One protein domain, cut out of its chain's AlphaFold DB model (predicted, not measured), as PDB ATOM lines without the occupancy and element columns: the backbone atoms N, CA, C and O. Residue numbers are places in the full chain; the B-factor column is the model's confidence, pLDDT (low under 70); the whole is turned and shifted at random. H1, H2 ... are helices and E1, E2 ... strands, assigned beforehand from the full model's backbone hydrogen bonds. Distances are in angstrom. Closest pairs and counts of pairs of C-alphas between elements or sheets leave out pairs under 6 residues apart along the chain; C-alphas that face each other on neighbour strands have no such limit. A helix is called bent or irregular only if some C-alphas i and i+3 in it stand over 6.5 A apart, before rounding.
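What this domain is: This is residues 125 to 213 of the 545 residues of the protein "DUF2052 domain-containing protein" of Neospora caninum (strain Liverpool) (UniProt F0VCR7). A two-stranded hairpin, E1 and E2, makes an arm at one end of a body of five helices. In the body, H3 is in the middle, with H2 on one side and the helical hairpin of H4 and H5 on the other, while H1 packs on H2. The printed part has 89 residues, in the order H1 E1 E2 H2 H3 H4 H5; the sheet, E1 - E2, is antiparallel and the class is mostly helix. The whole is only just loose, close to compact, with a radius of gyration of the C-alphas of 14.6 A, and spans 47 by 25 by 23 A.

Where its parts are: E1 is residues 142 to 146, 11.9 A, from C-alpha 142 at (148.209, 138.307, 212.030), and E2 is residues 149 to 153, 12.2 A. H2 is residues 157 to 170, 19.7 A; H1, 125 to 133, 12.8 A; H3, 172 to 182, 14.2 A; H4, 185 to 194, 14.4 A. H5, residues 199 to 211, 18.2 A, ends at C-alpha 211 at (143.415, 157.460, 189.324). H3 is irregular: C-alphas 178 and 181 are 8.0 A apart.

How they stand to each other: In the hairpin E1 and E2, N 144 and O 151 are 2.9 A apart, within hydrogen-bond range. E1 is apart from H2. H2 touches H1 at a steep tilt of 48 degrees; the closest C-alphas, Val 128 and Leu 164, are 6.5 A apart. H2 touches H3 with residues 164 to 168 alone, closest C-alphas Met 168 and Val 175, 6.8 A. H3 touches H5 at a shallow tilt of 13 degrees, the same way, closest C-alphas His 173 and Val 201, 4.8 A. H4 and H5, a helical hairpin, touch, closest C-alphas Leu 188 and Val 205, 5.9 A. Every O i to N i+4 pair is within hydrogen-bond range in H2, H4 and H5; H1 has 4 of 5 and H3 5 of 7.

The domain as a whole: The C-alphas farthest apart, Asn 147 and Ser 213, are 49.0 A apart. The printed part has no cut and no long link. Residue 140 and residues 211 to 213 are under pLDDT 70.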
ATOM      1  N   ALA A 125     138.851 133.295 192.614       81.50
ATOM      2  CA  ALA A 125     140.029 132.511 193.002       81.50
ATOM      3  C   ALA A 125     141.291 132.797 192.155       81.50
ATOM      4  O   ALA A 125     142.403 132.749 192.680       81.50
ATOM      5  N   GLY A 126     141.132 133.108 190.864       83.31
ATOM      6  CA  GLY A 126     142.232 133.508 189.979       83.31
ATOM      7  C   GLY A 126     142.764 134.895 190.335       83.31
ATOM      8  O   GLY A 126     143.975 135.074 190.447       83.31
ATOM      9  N   ILE A 127     141.858 135.833 190.623       84.81
ATOM     10  CA  ILE A 127     142.183 137.188 191.086       84.81
ATOM     11  C   ILE A 127     142.950 137.141 192.417       84.81
ATOM     12  O   ILE A 127     143.973 137.805 192.554       84.81
ATOM     13  N   VAL A 128     142.533 136.304 193.375       86.12
ATOM     14  CA  VAL A 128     143.274 136.100 194.636       86.12
ATOM     15  C   VAL A 128     144.691 135.557 194.391       86.12
ATOM     16  O   VAL A 128     145.643 136.055 194.984       86.12
ATOM     17  N   ASN A 129     144.860 134.573 193.503       85.06
ATOM     18  CA  ASN A 129     146.176 133.999 193.187       85.06
ATOM     19  C   ASN A 129     147.087 134.997 192.440       85.06
ATOM     20  O   ASN A 129     148.295 135.006 192.659       85.06
ATOM     21  N   MET A 130     146.515 135.863 191.595       85.12
ATOM     22  CA  MET A 130     147.226 136.992 190.987       85.12
ATOM     23  C   MET A 130     147.699 137.978 192.065       85.12
ATOM     24  O   MET A 130     148.886 138.290 192.111       85.12
ATOM     25  N   LEU A 131     146.813 138.386 192.984       85.44
ATOM     26  CA  LEU A 131     147.143 139.336 194.053       85.44
ATOM     27  C   LEU A 131     148.323 138.870 194.912       85.44
ATOM     28  O   LEU A 131     149.237 139.653 195.131       85.44
ATOM     29  N   LEU A 132     148.349 137.605 195.353       84.56
ATOM     30  CA  LEU A 132     149.470 137.087 196.156       84.56
ATOM     31  C   LEU A 132     150.819 137.078 195.411       84.56
ATOM     32  O   LEU A 132     151.860 137.034 196.060       84.56
ATOM     33  N   LYS A 133     150.814 137.106 194.073       83.94
ATOM     34  CA  LYS A 133     152.022 137.117 193.230       83.94
ATOM     35  C   LYS A 133     152.461 138.515 192.804       83.94
ATOM     36  O   LYS A 133     153.491 138.637 192.152       83.94
ATOM     37  N   HIS A 134     151.674 139.544 193.103       81.06
ATOM     38  CA  HIS A 134     151.923 140.895 192.623       81.06
ATOM     39  C   HIS A 134     152.876 141.653 193.557       81.06
ATOM     40  O   HIS A 134     152.629 141.739 194.759       81.06
ATOM     41  N   ASP A 135     153.920 142.281 193.010       73.62
ATOM     42  CA  ASP A 135     155.012 142.911 193.779       73.62
ATOM     43  C   ASP A 135     154.551 143.988 194.782       73.62
ATOM     44  O   ASP A 135     155.225 144.261 195.774       73.62
ATOM     45  N   LYS A 136     153.390 144.613 194.534       74.88
ATOM     46  CA  LYS A 136     152.806 145.656 195.402       74.88
ATOM     47  C   LYS A 136     151.851 145.111 196.475       74.88
ATOM     48  O   LYS A 136     151.236 145.893 197.201       74.88
ATOM     49  N   PHE A 137     151.672 143.795 196.570       81.06
ATOM     50  CA  PHE A 137     150.748 143.190 197.523       81.06
ATOM     51  C   PHE A 137     151.355 143.118 198.931       81.06
ATOM     52  O   PHE A 137     152.297 142.377 199.201       81.06
ATOM     53  N   VAL A 138     150.764 143.868 199.864       74.62
ATOM     54  CA  VAL A 138     151.156 143.858 201.278       74.62
ATOM     55  C   VAL A 138     150.164 143.018 202.084       74.62
ATOM     56  O   VAL A 138     149.034 143.437 202.355       74.62
ATOM     57  N   ALA A 139     150.594 141.826 202.499       77.19
ATOM     58  CA  ALA A 139     149.829 140.977 203.405       77.19
ATOM     59  C   ALA A 139     149.651 141.669 204.771       77.19
ATOM     60  O   ALA A 139     150.620 142.137 205.370       77.19
ATOM     61  N   ARG A 140     148.423 141.710 205.312       69.94
ATOM     62  CA  ARG A 140     148.227 142.189 206.691       69.94
ATOM     63  C   ARG A 140     148.697 141.106 207.671       69.94
ATOM     64  O   ARG A 140     148.118 140.018 207.659       69.94
ATOM     65  N   PRO A 141     149.682 141.384 208.537       71.31
ATOM     66  CA  PRO A 141     150.189 140.388 209.471       71.31
ATOM     67  C   PRO A 141     149.145 140.049 210.544       71.31
ATOM     68  O   PRO A 141     148.302 140.877 210.910       71.31
ATOM     69  N   LYS A 142     149.179 138.814 211.052       77.38
ATOM     70  CA  LYS A 142     148.209 138.307 212.030       77.38
ATOM     71  C   LYS A 142     148.573 138.861 213.405       77.38
ATOM     72  O   LYS A 142     149.572 138.465 213.992       77.38
ATOM     73  N   LEU A 143     147.771 139.780 213.936       79.06
ATOM     74  CA  LEU A 143     147.915 140.199 215.328       79.06
ATOM     75  C   LEU A 143     147.204 139.188 216.227       79.06
ATOM     76  O   LEU A 143     145.974 139.149 216.271       79.06
ATOM     77  N   VAL A 144     147.981 138.370 216.934       81.25
ATOM     78  CA  VAL A 144     147.478 137.388 217.898       81.25
ATOM     79  C   VAL A 144     147.794 137.877 219.304       81.25
ATOM     80  O   VAL A 144     148.943 138.147 219.650       81.25
ATOM     81  N   PHE A 145     146.759 138.018 220.127       81.38
ATOM     82  CA  PHE A 145     146.916 138.422 221.518       81.38
ATOM     83  C   PHE A 145     147.259 137.196 222.373       81.38
ATOM     84  O   PHE A 145     146.413 136.326 222.584       81.38
ATOM     85  N   GLN A 146     148.499 137.117 222.857       81.75
ATOM     86  CA  GLN A 146     148.988 136.020 223.695       81.75
ATOM     87  C   GLN A 146     149.655 136.582 224.950       81.75
ATOM     88  O   GLN A 146     150.470 137.496 224.881       81.75
ATOM     89  N   ASN A 147     149.328 136.012 226.112       78.06
ATOM     90  CA  ASN A 147     149.949 136.331 227.405       78.06
ATOM     91  C   ASN A 147     149.935 137.825 227.808       78.06
ATOM     92  O   ASN A 147     150.773 138.252 228.595       78.06
ATOM     93  N   GLY A 148     148.972 138.608 227.308       83.62
ATOM     94  CA  GLY A 148     148.851 140.042 227.603       83.62
ATOM     95  C   GLY A 148     149.489 140.972 226.564       83.62
ATOM     96  O   GLY A 148     149.332 142.185 226.674       83.62
ATOM     97  N   GLU A 149     150.159 140.426 225.546       72.81
ATOM     98  CA  GLU A 149     150.840 141.177 224.489       72.81
ATOM     99  C   GLU A 149     150.218 140.882 223.116       72.81
ATOM    100  O   GLU A 149     149.796 139.759 222.831       72.81
ATOM    101  N   TYR A 150     150.198 141.882 222.232       79.19
ATOM    102  CA  TYR A 150     149.914 141.663 220.813       79.19
ATOM    103  C   TYR A 150     151.188 141.189 220.122       79.19
ATOM    104  O   TYR A 150     152.160 141.938 220.034       79.19
ATOM    105  N   ARG A 151     151.177 139.955 219.616       72.88
ATOM    106  CA  ARG A 151     152.257 139.409 218.797       72.88
ATOM    107  C   ARG A 151     151.867 139.431 217.337       72.88
ATOM    108  O   ARG A 151     150.711 139.212 216.986       72.88
ATOM    109  N   GLN A 152     152.852 139.731 216.510       80.00
ATOM    110  CA  GLN A 152     152.737 139.706 215.069       80.00
ATOM    111  C   GLN A 152     153.187 138.319 214.609       80.00
ATOM    112  O   GLN A 152     154.345 137.957 214.793       80.00
ATOM    113  N   GLU A 153     152.250 137.526 214.100       81.00
ATOM    114  CA  GLU A 153     152.515 136.223 213.494       81.00
ATOM    115  C   GLU A 153     152.377 136.343 211.972       81.00
ATOM    116  O   GLU A 153     151.416 136.935 211.456       81.00
ATOM    117  N   ASP A 154     153.341 135.774 211.254       71.25
ATOM    118  CA  ASP A 154     153.295 135.684 209.801       71.25
ATOM    119  C   ASP A 154     152.199 134.697 209.389       71.25
ATOM    120  O   ASP A 154     152.095 133.584 209.912       71.25
ATOM    121  N   ARG A 155     151.339 135.124 208.464       74.12
ATOM    122  CA  ARG A 155     150.281 134.273 207.909       74.12
ATOM    123  C   ARG A 155     150.886 133.345 206.871       74.12
ATOM    124  O   ARG A 155     151.687 133.791 206.054       74.12
ATOM    125  N   THR A 156     150.459 132.088 206.856       83.56
ATOM    126  CA  THR A 156     150.755 131.213 205.719       83.56
ATOM    127  C   THR A 156     149.992 131.692 204.484       83.56
ATOM    128  O   THR A 156     148.928 132.309 204.594       83.56
ATOM    129  N   GLU A 157     150.521 131.388 203.299       80.38
ATOM    130  CA  GLU A 157     149.870 131.714 202.025       80.38
ATOM    131  C   GLU A 157     148.454 131.116 201.956       80.38
ATOM    132  O   GLU A 157     147.517 131.811 201.576       80.38
ATOM    133  N   ASP A 158     148.267 129.883 202.442       83.69
ATOM    134  CA  ASP A 158     146.961 129.211 202.510       83.69
ATOM    135  C   ASP A 158     145.942 129.952 203.395       83.69
ATOM    136  O   ASP A 158     144.785 130.132 203.001       83.69
ATOM    137  N   GLU A 159     146.351 130.417 204.588       86.31
ATOM    138  CA  GLU A 159     145.485 131.230 205.456       86.31
ATOM    139  C   GLU A 159     145.125 132.561 204.785       86.31
ATOM    140  O   GLU A 159     143.994 133.038 204.904       86.31
ATOM    141  N   LEU A 160     146.077 133.161 204.068       84.62
ATOM    142  CA  LEU A 160     145.883 134.437 203.396       84.62
ATOM    143  C   LEU A 160     144.952 134.312 202.183       84.62
ATOM    144  O   LEU A 160     144.063 135.145 202.029       84.62
ATOM    145  N   VAL A 161     145.096 133.256 201.375       87.94
ATOM    146  CA  VAL A 161     144.180 132.922 200.273       87.94
ATOM    147  C   VAL A 161     142.763 132.704 200.802       87.94
ATOM    148  O   VAL A 161     141.818 133.254 200.237       87.94
ATOM    149  N   ALA A 162     142.598 131.960 201.902       87.69
ATOM    150  CA  ALA A 162     141.289 131.718 202.507       87.69
ATOM    151  C   ALA A 162     140.628 133.015 203.017       87.69
ATOM    152  O   ALA A 162     139.446 133.255 202.747       87.69
ATOM    153  N   ASP A 163     141.385 133.884 203.696       85.69
ATOM    154  CA  ASP A 163     140.896 135.194 204.145       85.69
ATOM    155  C   ASP A 163     140.552 136.118 202.962       85.69
ATOM    156  O   ASP A 163     139.534 136.814 203.005       85.69
ATOM    157  N   LEU A 164     141.342 136.114 201.881       85.81
ATOM    158  CA  LEU A 164     141.104 136.962 200.705       85.81
ATOM    159  C   LEU A 164     139.902 136.473 199.877       85.81
ATOM    160  O   LEU A 164     139.079 137.286 199.462       85.81
ATOM    161  N   GLN A 165     139.731 135.156 199.713       88.12
ATOM    162  CA  GLN A 165     138.530 134.563 199.104       88.12
ATOM    163  C   GLN A 165     137.269 134.878 199.916       88.12
ATOM    164  O   GLN A 165     136.225 135.208 199.346       88.12
ATOM    165  N   ARG A 166     137.360 134.829 201.251       89.44
ATOM    166  CA  ARG A 166     136.265 135.239 202.132       89.44
ATOM    167  C   ARG A 166     135.932 136.722 201.960       89.44
ATOM    168  O   ARG A 166     134.758 137.050 201.818       89.44
ATOM    169  N   LEU A 167     136.937 137.599 201.925       88.25
ATOM    170  CA  LEU A 167     136.742 139.031 201.675       88.25
ATOM    171  C   LEU A 167     136.114 139.292 200.299       88.25
ATOM    172  O   LEU A 167     135.207 140.109 200.215       88.25
ATOM    173  N   MET A 168     136.513 138.575 199.242       85.06
ATOM    174  CA  MET A 168     135.888 138.715 197.918       85.06
ATOM    175  C   MET A 168     134.401 138.341 197.900       85.06
ATOM    176  O   MET A 168     133.645 138.930 197.132       85.06
ATOM    177  N   ARG A 169     133.969 137.383 198.732       85.75
ATOM    178  CA  ARG A 169     132.559 136.971 198.818       85.75
ATOM    179  C   ARG A 169     131.735 137.855 199.756       85.75
ATOM    180  O   ARG A 169     130.603 138.194 199.432       85.75
ATOM    181  N   ASP A 170     132.278 138.176 200.929       87.00
ATOM    182  CA  ASP A 170     131.547 138.855 202.004       87.00
ATOM    183  C   ASP A 170     131.633 140.398 201.883       87.00
ATOM    184  O   ASP A 170     130.709 141.097 202.294       87.00
ATOM    185  N   SER A 171     132.731 140.947 201.339       87.88
ATOM    186  CA  SER A 171     133.015 142.397 201.294       87.88
ATOM    187  C   SER A 171     134.045 142.786 200.200       87.88
ATOM    188  O   SER A 171     135.159 143.217 200.526       87.88
ATOM    189  N   PRO A 172     133.718 142.652 198.899       85.56
ATOM    190  CA  PRO A 172     134.659 142.867 197.786       85.56
ATOM    191  C   PRO A 172     135.297 144.269 197.750       85.56
ATOM    192  O   PRO A 172     136.463 144.403 197.382       85.56
ATOM    193  N   HIS A 173     134.585 145.308 198.203       85.62
ATOM    194  CA  HIS A 173     135.107 146.680 198.263       85.62
ATOM    195  C   HIS A 173     136.355 146.820 199.157       85.62
ATOM    196  O   HIS A 173     137.239 147.605 198.835       85.62
ATOM    197  N   VAL A 174     136.490 146.015 200.221       87.50
ATOM    198  CA  VAL A 174     137.673 146.027 201.109       87.50
ATOM    199  C   VAL A 174     138.925 145.528 200.381       87.50
ATOM    200  O   VAL A 174     140.046 145.913 200.720       87.50
ATOM    201  N   VAL A 175     138.753 144.662 199.376       86.94
ATOM    202  CA  VAL A 175     139.859 144.180 198.542       86.94
ATOM    203  C   VAL A 175     140.309 145.289 197.587       86.94
ATOM    204  O   VAL A 175     141.508 145.520 197.467       86.94
ATOM    205  N   LEU A 176     139.371 146.033 196.987       86.88
ATOM    206  CA  LEU A 176     139.666 147.199 196.140       86.88
ATOM    207  C   LEU A 176     140.307 148.356 196.921       86.88
ATOM    208  O   LEU A 176     141.284 148.933 196.457       86.88
ATOM    209  N   GLU A 177     139.817 148.660 198.124       85.62
ATOM    210  CA  GLU A 177     140.378 149.698 199.003       85.62
ATOM    211  C   GLU A 177     141.854 149.421 199.345       85.62
ATOM    212  O   GLU A 177     142.694 150.316 199.291       85.62
ATOM    213  N   ARG A 178     142.186 148.166 199.685       84.00
ATOM    214  CA  ARG A 178     143.522 147.781 200.176       84.00
ATOM    215  C   ARG A 178     144.505 147.387 199.085       84.00
ATOM    216  O   ARG A 178     145.699 147.624 199.230       84.00
ATOM    217  N   HIS A 179     144.014 146.734 198.039       81.31
ATOM    218  CA  HIS A 179     144.830 146.148 196.977       81.31
ATOM    219  C   HIS A 179     144.562 146.806 195.616       81.31
ATOM    220  O   HIS A 179     145.004 146.290 194.595       81.31
ATOM    221  N   GLY A 180     143.909 147.976 195.602       80.25
ATOM    222  CA  GLY A 180     143.617 148.785 194.412       80.25
ATOM    223  C   GLY A 180     144.802 148.966 193.463       80.25
ATOM    224  O   GLY A 180     144.656 148.804 192.258       80.25
ATOM    225  N   ALA A 181     145.998 149.197 194.012       78.62
ATOM    226  CA  ALA A 181     147.244 149.360 193.256       78.62
ATOM    227  C   ALA A 181     147.795 148.069 192.602       78.62
ATOM    228  O   ALA A 181     148.856 148.112 191.980       78.62
ATOM    229  N   CYS A 182     147.120 146.929 192.782       78.75
ATOM    230  CA  CYS A 182     147.450 145.632 192.181       78.75
ATOM    231  C   CYS A 182     146.439 145.204 191.100       78.75
ATOM    232  O   CYS A 182     146.555 144.102 190.572       78.75
ATOM    233  N   PHE A 183     145.424 146.023 190.799       84.19
ATOM    234  CA  PHE A 183     144.398 145.701 189.808       84.19
ATOM    235  C   PHE A 183     144.592 146.491 188.516       84.19
ATOM    236  O   PHE A 183     144.583 147.718 188.513       84.19
ATOM    237  N   GLU A 184     144.700 145.766 187.407       81.31
ATOM    238  CA  GLU A 184     144.659 146.335 186.057       81.31
ATOM    239  C   GLU A 184     143.207 146.530 185.582       81.31
ATOM    240  O   GLU A 184     142.265 145.991 186.172       81.31
ATOM    241  N   GLU A 185     143.019 147.244 184.468       80.00
ATOM    242  CA  GLU A 185     141.693 147.586 183.931       80.00
ATOM    243  C   GLU A 185     140.792 146.354 183.700       80.00
ATOM    244  O   GLU A 185     139.594 146.399 183.975       80.00
ATOM    245  N   GLU A 186     141.359 145.223 183.263       82.44
ATOM    246  CA  GLU A 186     140.625 143.964 183.058       82.44
ATOM    247  C   GLU A 186     139.979 143.442 184.352       82.44
ATOM    248  O   GLU A 186     138.828 142.998 184.362       82.44
ATOM    249  N   HIS A 187     140.687 143.574 185.473       84.25
ATOM    250  CA  HIS A 187     140.209 143.180 186.793       84.25
ATOM    251  C   HIS A 187     139.113 144.139 187.275       84.25
ATOM    252  O   HIS A 187     138.084 143.699 187.788       84.25
ATOM    253  N   LEU A 188     139.288 145.447 187.055       84.56
ATOM    254  CA  LEU A 188     138.280 146.462 187.380       84.56
ATOM    255  C   LEU A 188     136.983 146.270 186.572       84.56
ATOM    256  O   LEU A 188     135.896 146.456 187.123       84.56
ATOM    257  N   ARG A 189     137.071 145.824 185.309       85.06
ATOM    258  CA  ARG A 189     135.903 145.421 184.501       85.06
ATOM    259  C   ARG A 189     135.164 144.235 185.130       85.06
ATOM    260  O   ARG A 189     133.953 144.326 185.304       85.06
ATOM    261  N   PHE A 190     135.873 143.193 185.578       86.19
ATOM    262  CA  PHE A 190     135.249 142.083 186.318       86.19
ATOM    263  C   PHE A 190     134.516 142.567 187.583       86.19
ATOM    264  O   PHE A 190     133.355 142.220 187.790       86.19
ATOM    265  N   PHE A 191     135.140 143.424 188.404       84.69
ATOM    266  CA  PHE A 191     134.478 143.972 189.598       84.69
ATOM    267  C   PHE A 191     133.242 144.827 189.267       84.69
ATOM    268  O   PHE A 191     132.273 144.816 190.026       84.69
ATOM    269  N   LYS A 192     133.254 145.545 188.137       85.38
ATOM    270  CA  LYS A 192     132.124 146.350 187.651       85.38
ATOM    271  C   LYS A 192     130.925 145.495 187.233       85.38
ATOM    272  O   LYS A 192     129.789 145.907 187.460       85.38
ATOM    273  N   GLU A 193     131.178 144.347 186.610       85.75
ATOM    274  CA  GLU A 193     130.146 143.449 186.080       85.75
ATOM    275  C   GLU A 193     129.590 142.512 187.163       85.75
ATOM    276  O   GLU A 193     128.379 142.493 187.386       85.75
ATOM    277  N   GLU A 194     130.456 141.804 187.894       83.00
ATOM    278  CA  GLU A 194     130.061 140.802 188.900       83.00
ATOM    279  C   GLU A 194     129.383 141.440 190.129       83.00
ATOM    280  O   GLU A 194     128.423 140.901 190.681       83.00
ATOM    281  N   PHE A 195     129.842 142.626 190.550       83.06
ATOM    282  CA  PHE A 195     129.365 143.299 191.766       83.06
ATOM    283  C   PHE A 195     128.568 144.580 191.487       83.06
ATOM    284  O   PHE A 195     128.481 145.462 192.345       83.06
ATOM    285  N   ALA A 196     127.911 144.662 190.326       80.44
ATOM    286  CA  ALA A 196     127.074 145.798 189.931       80.44
ATOM    287  C   ALA A 196     125.989 146.182 190.967       80.44
ATOM    288  O   ALA A 196     125.520 147.318 190.967       80.44
ATOM    289  N   ALA A 197     125.601 145.273 191.869       84.19
ATOM    290  CA  ALA A 197     124.633 145.531 192.937       84.19
ATOM    291  C   ALA A 197     125.187 146.300 194.164       84.19
ATOM    292  O   ALA A 197     124.385 146.767 194.968       84.19
ATOM    293  N   SER A 198     126.512 146.433 194.332       86.44
ATOM    294  CA  SER A 198     127.141 147.150 195.461       86.44
ATOM    295  C   SER A 198     127.603 148.551 195.031       86.44
ATOM    296  O   SER A 198     128.544 148.665 194.238       86.44
ATOM    297  N   PRO A 199     126.995 149.636 195.555       85.31
ATOM    298  CA  PRO A 199     127.441 151.004 195.284       85.31
ATOM    299  C   PRO A 199     128.889 151.257 195.720       85.31
ATOM    300  O   PRO A 199     129.605 152.012 195.066       85.31
ATOM    301  N   GLU A 200     129.337 150.600 196.791       87.69
ATOM    302  CA  GLU A 200     130.690 150.721 197.335       87.69
ATOM    303  C   GLU A 200     131.729 150.185 196.346       87.69
ATOM    304  O   GLU A 200     132.730 150.847 196.079       87.69
ATOM    305  N   VAL A 201     131.476 149.013 195.747       87.69
ATOM    306  CA  VAL A 201     132.354 148.462 194.704       87.69
ATOM    307  C   VAL A 201     132.379 149.375 193.483       87.69
ATOM    308  O   VAL A 201     133.459 149.673 192.982       87.69
ATOM    309  N   GLN A 202     131.223 149.878 193.035       86.44
ATOM    310  CA  GLN A 202     131.182 150.820 191.912       86.44
ATOM    311  C   GLN A 202     131.964 152.110 192.192       86.44
ATOM    312  O   GLN A 202     132.620 152.618 191.284       86.44
ATOM    313  N   PHE A 203     131.906 152.641 193.418       87.12
ATOM    314  CA  PHE A 203     132.680 153.814 193.820       87.12
ATOM    315  C   PHE A 203     134.182 153.537 193.728       87.12
ATOM    316  O   PHE A 203     134.879 154.245 193.008       87.12
ATOM    317  N   TYR A 204     134.678 152.465 194.359       85.81
ATOM    318  CA  TYR A 204     136.105 152.139 194.298       85.81
ATOM    319  C   TYR A 204     136.582 151.784 192.884       85.81
ATOM    320  O   TYR A 204     137.681 152.177 192.515       85.81
ATOM    321  N   VAL A 205     135.771 151.100 192.069       87.75
ATOM    322  CA  VAL A 205     136.105 150.835 190.658       87.75
ATOM    323  C   VAL A 205     136.233 152.137 189.863       87.75
ATOM    324  O   VAL A 205     137.181 152.260 189.093       87.75
ATOM    325  N   LYS A 206     135.333 153.112 190.064       85.19
ATOM    326  CA  LYS A 206     135.453 154.448 189.455       85.19
ATOM    327  C   LYS A 206     136.714 155.151 189.944       85.19
ATOM    328  O   LYS A 206     137.603 155.381 189.145       85.19
ATOM    329  N   SER A 207     136.880 155.335 191.254       81.56
ATOM    330  CA  SER A 207     138.046 156.033 191.812       81.56
ATOM    331  C   SER A 207     139.394 155.376 191.492       81.56
ATOM    332  O   SER A 207     140.413 156.055 191.542       81.56
ATOM    333  N   LEU A 208     139.446 154.071 191.207       82.50
ATOM    334  CA  LEU A 208     140.657 153.406 190.713       82.50
ATOM    335  C   LEU A 208     140.845 153.604 189.202       82.50
ATOM    336  O   LEU A 208     141.976 153.816 188.775       82.50
ATOM    337  N   ALA A 209     139.764 153.604 188.416       79.88
ATOM    338  CA  ALA A 209     139.803 153.956 186.998       79.88
ATOM    339  C   ALA A 209     140.224 155.423 186.782       79.88
ATOM    340  O   ALA A 209     141.084 155.682 185.943       79.88
ATOM    341  N   ASP A 210     139.698 156.350 187.587       71.06
ATOM    342  CA  ASP A 210     139.983 157.790 187.534       71.06
ATOM    343  C   ASP A 210     141.453 158.076 187.904       71.06
ATOM    344  O   ASP A 210     142.159 158.738 187.144       71.06
ATOM    345  N   LYS A 211     141.980 157.426 188.955       67.88
ATOM    346  CA  LYS A 211     143.415 157.460 189.324       67.88
ATOM    347  C   LYS A 211     144.347 156.837 188.292       67.88
ATOM    348  O   LYS A 211     145.523 157.187 188.229       67.88
ATOM    349  N   SER A 212     143.849 155.880 187.509       63.34
ATOM    350  CA  SER A 212     144.567 155.327 186.356       63.34
ATOM    351  C   SER A 212     144.314 156.107 185.062       63.34
ATOM    352  O   SER A 212     144.875 155.758 184.022       63.34
ATOM    353  N   SER A 213     143.487 157.158 185.098       64.38
ATOM    354  CA  SER A 213     143.222 157.975 183.922       64.38
ATOM    355  C   SER A 213     144.485 158.753 183.534       64.38
ATOM    356  O   SER A 213     145.202 159.274 184.397       64.38
TER     357      SER A 213